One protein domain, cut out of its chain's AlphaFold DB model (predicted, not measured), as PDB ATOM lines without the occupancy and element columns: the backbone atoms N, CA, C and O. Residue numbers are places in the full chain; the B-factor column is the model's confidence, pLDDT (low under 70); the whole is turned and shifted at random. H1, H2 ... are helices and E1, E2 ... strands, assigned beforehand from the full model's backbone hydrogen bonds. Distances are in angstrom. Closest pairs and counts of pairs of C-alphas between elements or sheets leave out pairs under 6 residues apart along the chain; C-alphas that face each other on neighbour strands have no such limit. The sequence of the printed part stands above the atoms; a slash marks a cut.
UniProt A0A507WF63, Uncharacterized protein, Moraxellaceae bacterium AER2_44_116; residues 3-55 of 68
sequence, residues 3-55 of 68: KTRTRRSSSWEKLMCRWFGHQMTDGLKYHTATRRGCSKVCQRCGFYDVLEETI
ATOM      1  N   LYS A   3     200.618 278.740 148.080       59.38
ATOM      2  CA  LYS A   3     202.041 278.680 147.732       59.38
ATOM      3  C   LYS A   3     202.657 277.493 148.459       59.38
ATOM      4  O   LYS A   3     202.566 277.390 149.679       59.38
ATOM      5  N   THR A   4     203.273 276.595 147.702       61.56
ATOM      6  CA  THR A   4     203.996 275.452 148.258       61.56
ATOM      7  C   THR A   4     205.446 275.841 148.525       61.56
ATOM      8  O   THR A   4     206.133 276.374 147.651       61.56
ATOM      9  N   ARG A   5     205.924 275.619 149.752       64.12
ATOM     10  CA  ARG A   5     207.307 275.904 150.144       64.12
ATOM     11  C   ARG A   5     207.909 274.683 150.826       64.12
ATOM     12  O   ARG A   5     207.570 274.347 151.954       64.12
ATOM     13  N   THR A   6     208.863 274.044 150.166       64.94
ATOM     14  CA  THR A   6     209.652 272.956 150.751       64.94
ATOM     15  C   THR A   6     210.890 273.550 151.410       64.94
ATOM     16  O   THR A   6     211.819 274.001 150.734       64.94
ATOM     17  N   ARG A   7     210.922 273.618 152.744       59.59
ATOM     18  CA  ARG A   7     212.084 274.158 153.458       59.59
ATOM     19  C   ARG A   7     213.124 273.036 153.583       59.59
ATOM     20  O   ARG A   7     213.085 272.223 154.495       59.59
ATOM     21  N   ARG A   8     214.092 273.048 152.659       55.88
ATOM     22  CA  ARG A   8     215.343 272.260 152.702       55.88
ATOM     23  C   ARG A   8     215.303 270.820 152.172       55.88
ATOM     24  O   ARG A   8     216.219 270.072 152.480       55.88
ATOM     25  N   SER A   9     214.326 270.454 151.344       58.66
ATOM     26  CA  SER A   9     214.414 269.220 150.556       58.66
ATOM     27  C   SER A   9     214.822 269.538 149.119       58.66
ATOM     28  O   SER A   9     214.173 270.348 148.449       58.66
ATOM     29  N   SER A  10     215.870 268.890 148.633       69.88
ATOM     30  CA  SER A  10     216.196 268.842 147.213       69.88
ATOM     31  C   SER A  10     214.987 268.332 146.411       69.88
ATOM     32  O   SER A  10     214.207 267.505 146.892       69.88
ATOM     33  N   SER A  11     214.809 268.807 145.174       75.44
ATOM     34  CA  SER A  11     213.753 268.313 144.264       75.44
ATOM     35  C   SER A  11     213.752 266.774 144.157       75.44
ATOM     36  O   SER A  11     212.706 266.135 144.032       75.44
ATOM     37  N   TRP A  12     214.935 266.179 144.313       79.19
ATOM     38  CA  TRP A  12     215.172 264.744 144.336       79.19
ATOM     39  C   TRP A  12     214.489 264.025 145.498       79.19
ATOM     40  O   TRP A  12     213.817 263.027 145.266       79.19
ATOM     41  N   GLU A  13     214.563 264.526 146.731       78.31
ATOM     42  CA  GLU A  13     213.904 263.876 147.877       78.31
ATOM     43  C   GLU A  13     212.381 263.836 147.712       78.31
ATOM     44  O   GLU A  13     211.744 262.839 148.055       78.31
ATOM     45  N   LYS A  14     211.798 264.883 147.114       79.56
ATOM     46  CA  LYS A  14     210.373 264.920 146.758       79.56
ATOM     47  C   LYS A  14     210.033 263.866 145.707       79.56
ATOM     48  O   LYS A  14     209.024 263.171 145.848       79.56
ATOM     49  N   LEU A  15     210.859 263.756 144.665       84.06
ATOM     50  CA  LEU A  15     210.683 262.766 143.607       84.06
ATOM     51  C   LEU A  15     210.776 261.346 144.172       84.06
ATOM     52  O   LEU A  15     209.869 260.550 143.952       84.06
ATOM     53  N   MET A  16     211.800 261.061 144.977       86.44
ATOM     54  CA  MET A  16     212.000 259.748 145.592       86.44
ATOM     55  C   MET A  16     210.878 259.405 146.577       86.44
ATOM     56  O   MET A  16     210.356 258.296 146.541       86.44
ATOM     57  N   CYS A  17     210.439 260.352 147.412       86.88
ATOM     58  CA  CYS A  17     209.325 260.140 148.340       86.88
ATOM     59  C   CYS A  17     208.039 259.724 147.610       86.88
ATOM     60  O   CYS A  17     207.321 258.839 148.078       86.88
ATOM     61  N   ARG A  18     207.759 260.344 146.455       83.50
ATOM     62  CA  ARG A  18     206.614 259.993 145.602       83.50
ATOM     63  C   ARG A  18     206.816 258.654 144.900       83.50
ATOM     64  O   ARG A  18     205.889 257.854 144.876       83.50
ATOM     65  N   TRP A  19     208.011 258.407 144.367       89.81
ATOM     66  CA  TRP A  19     208.343 257.181 143.640       89.81
ATOM     67  C   TRP A  19     208.229 255.934 144.520       89.81
ATOM     68  O   TRP A  19     207.672 254.927 144.102       89.81
ATOM     69  N   PHE A  20     208.692 256.014 145.768       89.75
ATOM     70  CA  PHE A  20     208.557 254.928 146.741       89.75
ATOM     71  C   PHE A  20     207.145 254.789 147.330       89.75
ATOM     72  O   PHE A  20     206.929 253.937 148.190       89.75
ATOM     73  N   GLY A  21     206.191 255.629 146.914       89.94
ATOM     74  CA  GLY A  21     204.812 255.571 147.394       89.94
ATOM     75  C   GLY A  21     204.677 255.847 148.892       89.94
ATOM     76  O   GLY A  21     203.787 255.304 149.541       89.94
ATOM     77  N   HIS A  22     205.570 256.653 149.473       91.69
ATOM     78  CA  HIS A  22     205.492 256.951 150.898       91.69
ATOM     79  C   HIS A  22     204.247 257.775 151.226       91.69
ATOM     80  O   HIS A  22     203.925 258.759 150.555       91.69
ATOM     81  N   GLN A  23     203.575 257.400 152.313       88.62
ATOM     82  CA  GLN A  23     202.399 258.113 152.778       88.62
ATOM     83  C   GLN A  23     202.797 259.453 153.409       88.62
ATOM     84  O   GLN A  23     203.558 259.515 154.377       88.62
ATOM     85  N   MET A  24     202.248 260.534 152.857       88.88
ATOM     86  CA  MET A  24     202.324 261.866 153.448       88.88
ATOM     87  C   MET A  24     201.196 262.020 154.466       88.88
ATOM     88  O   MET A  24     200.025 261.834 154.138       88.88
ATOM     89  N   THR A  25     201.548 262.397 155.686       90.56
ATOM     90  CA  THR A  25     200.618 262.631 156.798       90.56
ATOM     91  C   THR A  25     200.451 264.125 157.051       90.56
ATOM     92  O   THR A  25     201.355 264.906 156.750       90.56
ATOM     93  N   ASP A  26     199.294 264.537 157.569       89.12
ATOM     94  CA  ASP A  26     199.070 265.925 157.983       89.12
ATOM     95  C   ASP A  26     200.008 266.275 159.149       89.12
ATOM     96  O   ASP A  26     200.058 265.578 160.159       89.12
ATOM     97  N   GLY A  27     200.763 267.355 158.984       85.81
ATOM     98  CA  GLY A  27     201.648 267.919 159.993       85.81
ATOM     99  C   GLY A  27     201.025 269.121 160.703       85.81
ATOM    100  O   GLY A  27     199.810 269.219 160.890       85.81
ATOM    101  N   LEU A  28     201.880 270.063 161.101       84.50
ATOM    102  CA  LEU A  28     201.481 271.260 161.832       84.50
ATOM    103  C   LEU A  28     200.566 272.155 160.983       84.50
ATOM    104  O   LEU A  28     200.909 272.542 159.864       84.50
ATOM    105  N   LYS A  29     199.423 272.532 161.556       86.62
ATOM    106  CA  LYS A  29     198.522 273.560 161.025       86.62
ATOM    107  C   LYS A  29     198.767 274.843 161.811       86.62
ATOM    108  O   LYS A  29     198.781 274.809 163.037       86.62
ATOM    109  N   TYR A  30     198.972 275.960 161.122       83.81
ATOM    110  CA  TYR A  30     199.147 277.263 161.758       83.81
ATOM    111  C   TYR A  30     198.239 278.307 161.126       83.81
ATOM    112  O   TYR A  30     197.918 278.270 159.936       83.81
ATOM    113  N   HIS A  31     197.812 279.245 161.960       84.44
ATOM    114  CA  HIS A  31     196.964 280.355 161.577       84.44
ATOM    115  C   HIS A  31     197.541 281.625 162.194       84.44
ATOM    116  O   HIS A  31     197.777 281.693 163.396       84.44
ATOM    117  N   THR A  32     197.794 282.621 161.359       82.31
ATOM    118  CA  THR A  32     198.271 283.952 161.739       82.31
ATOM    119  C   THR A  32     197.299 284.991 161.186       82.31
ATOM    120  O   THR A  32     196.440 284.653 160.375       82.31
ATOM    121  N   ALA A  33     197.432 286.256 161.586       80.38
ATOM    122  CA  ALA A  33     196.538 287.324 161.128       80.38
ATOM    123  C   ALA A  33     196.510 287.504 159.595       80.38
ATOM    124  O   ALA A  33     195.514 287.967 159.053       80.38
ATOM    125  N   THR A  34     197.586 287.134 158.894       79.19
ATOM    126  CA  THR A  34     197.749 287.367 157.446       79.19
ATOM    127  C   THR A  34     197.965 286.090 156.638       79.19
ATOM    128  O   THR A  34     197.970 286.121 155.405       79.19
ATOM    129  N   ARG A  35     198.178 284.949 157.301       80.25
ATOM    130  CA  ARG A  35     198.470 283.668 156.648       80.25
ATOM    131  C   ARG A  35     197.852 282.507 157.389       80.25
ATOM    132  O   ARG A  35     197.960 282.417 158.612       80.25
ATOM    133  N   ARG A  36     197.332 281.557 156.629       84.69
ATOM    134  CA  ARG A  36     196.994 280.220 157.102       84.69
ATOM    135  C   ARG A  36     197.907 279.230 156.403       84.69
ATOM    136  O   ARG A  36     198.245 279.418 155.242       84.69
ATOM    137  N   GLY A  37     198.318 278.179 157.090       87.12
ATOM    138  CA  GLY A  37     199.114 277.142 156.459       87.12
ATOM    139  C   GLY A  37     198.951 275.791 157.119       87.12
ATOM    140  O   GLY A  37     198.517 275.667 158.267       87.12
ATOM    141  N   CYS A  38     199.309 274.761 156.373       87.31
ATOM    142  CA  CYS A  38     199.460 273.413 156.887       87.31
ATOM    143  C   CYS A  38     200.713 272.777 156.295       87.31
ATOM    144  O   CYS A  38     201.094 273.063 155.161       87.31
ATOM    145  N   SER A  39     201.372 271.913 157.059       88.88
ATOM    146  CA  SER A  39     202.421 271.057 156.520       88.88
ATOM    147  C   SER A  39     201.907 269.644 156.280       88.88
ATOM    148  O   SER A  39     200.961 269.187 156.921       88.88
ATOM    149  N   LYS A  40     202.543 268.943 155.346       89.12
ATOM    150  CA  LYS A  40     202.464 267.491 155.216       89.12
ATOM    151  C   LYS A  40     203.851 266.903 155.390       89.12
ATOM    152  O   LYS A  40     204.798 267.433 154.821       89.12
ATOM    153  N   VAL A  41     203.960 265.812 156.138       89.12
ATOM    154  CA  VAL A  41     205.219 265.145 156.493       89.12
ATOM    155  C   VAL A  41     205.184 263.682 156.071       89.12
ATOM    156  O   VAL A  41     204.217 262.967 156.334       89.12
ATOM    157  N   CYS A  42     206.269 263.219 155.463       90.81
ATOM    158  CA  CYS A  42     206.570 261.806 155.315       90.81
ATOM    159  C   CYS A  42     207.293 261.315 156.570       90.81
ATOM    160  O   CYS A  42     208.435 261.700 156.821       90.81
ATOM    161  N   GLN A  43     206.670 260.413 157.326       87.62
ATOM    162  CA  GLN A  43     207.284 259.850 158.536       87.62
ATOM    163  C   GLN A  43     208.462 258.908 158.240       87.62
ATOM    164  O   GLN A  43     209.210 258.556 159.143       87.62
ATOM    165  N   ARG A  44     208.645 258.506 156.975       88.44
ATOM    166  CA  ARG A  44     209.682 257.546 156.578       88.44
ATOM    167  C   ARG A  44     210.991 258.193 156.140       88.44
ATOM    168  O   ARG A  44     212.050 257.668 156.454       88.44
ATOM    169  N   CYS A  45     210.932 259.309 155.413       86.62
ATOM    170  CA  CYS A  45     212.129 260.014 154.934       86.62
ATOM    171  C   CYS A  45     212.291 261.429 155.505       86.62
ATOM    172  O   CYS A  45     213.248 262.109 155.156       86.62
ATOM    173  N   GLY A  46     211.362 261.904 156.341       82.94
ATOM    174  CA  GLY A  46     211.418 263.247 156.930       82.94
ATOM    175  C   GLY A  46     211.115 264.386 155.949       82.94
ATOM    176  O   GLY A  46     211.126 265.552 156.342       82.94
ATOM    177  N   PHE A  47     210.811 264.069 154.685       85.38
ATOM    178  CA  PHE A  47     210.375 265.048 153.693       85.38
ATOM    179  C   PHE A  47     209.098 265.754 154.158       85.38
ATOM    180  O   PHE A  47     208.164 265.102 154.633       85.38
ATOM    181  N   TYR A  48     209.026 267.072 153.968       85.50
ATOM    182  CA  TYR A  48     207.826 267.843 154.264       85.50
ATOM    183  C   TYR A  48     207.526 268.903 153.208       85.50
ATOM    184  O   TYR A  48     208.425 269.537 152.653       85.50
ATOM    185  N   ASP A  49     206.237 269.104 152.955       84.62
ATOM    186  CA  ASP A  49     205.713 270.148 152.076       84.62
ATOM    187  C   ASP A  49     204.881 271.112 152.926       84.62
ATOM    188  O   ASP A  49     204.064 270.669 153.735       84.62
ATOM    189  N   VAL A  50     205.106 272.418 152.791       86.19
ATOM    190  CA  VAL A  50     204.317 273.446 153.485       86.19
ATOM    191  C   VAL A  50     203.393 274.094 152.470       86.19
ATOM    192  O   VAL A  50     203.853 274.625 151.462       86.19
ATOM    193  N   LEU A  51     202.094 274.045 152.740       82.12
ATOM    194  CA  LEU A  51     201.049 274.701 151.971       82.12
ATOM    195  C   LEU A  51     200.680 275.988 152.709       82.12
ATOM    196  O   LEU A  51     200.123 275.928 153.804       82.12
ATOM    197  N   GLU A  52     201.010 277.142 152.136       85.25
ATOM    198  CA  GLU A  52     200.668 278.451 152.701       85.25
ATOM    199  C   GLU A  52     199.589 279.134 151.860       85.25
ATOM    200  O   GLU A  52     199.719 279.256 150.645       85.25
ATOM    201  N   GLU A  53     198.552 279.643 152.510       80.00
ATOM    202  CA  GLU A  53     197.536 280.510 151.930       80.00
ATOM    203  C   GLU A  53     197.687 281.911 152.526       80.00
ATOM    204  O   GLU A  53     197.657 282.101 153.747       80.00
ATOM    205  N   THR A  54     197.860 282.909 151.660       77.94
ATOM    206  CA  THR A  54     197.734 284.306 152.076       77.94
ATOM    207  C   THR A  54     196.261 284.575 152.339       77.94
ATOM    208  O   THR A  54     195.432 284.386 151.449       77.94
ATOM    209  N   ILE A  55     195.943 285.020 153.551       71.50
ATOM    210  CA  ILE A  55     194.621 285.545 153.863       71.50
ATOM    211  C   ILE A  55     194.646 286.978 153.343       71.50
ATOM    212  O   ILE A  55     195.037 287.903 154.053       71.50
TER     213      ILE A  55
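Overview. This is residues 3 to 55 of the 68 residues of an uncharacterized protein of Moraxellaceae bacterium AER2_44_116 (UniProt A0A507WF63). A narrow, twisted ribbon of three long antiparallel strands, E2, E3 and E4, is joined at one edge by the very short E1, and a single helix, H1, sits at one end of the ribbon, where it only grazes the sheet. The printed part has 53 residues, with one named helix and four named strands in the order E1, H1, E2, E3, E4. The sheet runs E1, E4, E3, E2, all antiparallel, and the class is mixed, helices and strands. The whole is a rod spanning 37 by 18 by 14 A, only just compact and close to loose, with a radius of gyration of the C-alphas of 11.8 A.

Along the chain. E1 is residues 3 to 5, 6.4 A from first to last C-alpha, and begins at C-alpha 3 at (202.041, 278.680, 147.732). H1, residues 11 to 19, is 12.4 A long and begins at C-alpha 11 at (213.753, 268.313, 144.264). E2 is residues 24 to 31, 20.9 A long, and E3 is residues 35 to 42, 23.4 A long. E4, residues 48 to 54, is 19.4 A long and ends at C-alpha 54 at (197.734, 284.306, 152.076).

Arrangement. E1 is an edge strand, antiparallel to E4 at 147 degrees, with N 3 and O 52 within hydrogen-bond range at 2.8 A. H1 is on the sheet but only grazes it, with its residues 13 to 18. The closest C-alphas of H1 and E3 are those of Cys 17 and Cys 42, 7.7 A apart. In H1 every O i to N i+4 pair is within hydrogen-bond range. E2, E3 and E4 form a meander, each strand the antiparallel neighbour of the one before. E2 and E3 are a hairpin at 159 degrees, with N 27 and O 39 at 2.8 A. E3 and E4 are a hairpin at 167 degrees, with N 40 and O 49 at 2.8 A. E2 is the other edge strand, and it is apart from E1. From edge to edge the strands' lines turn by 66 degrees.

Size, cuts and confidence. The two C-alphas farthest apart are those of Phe 20 and Ala 33, 37.4 A, while the first and last printed C-alphas, of Lys 3 and Ile 55, are 11.8 A apart. The printed part has no cut, and the four links between its elements are tight. The mean pLDDT of the printed part is 81.4, and residues 3 to 10 are under 70.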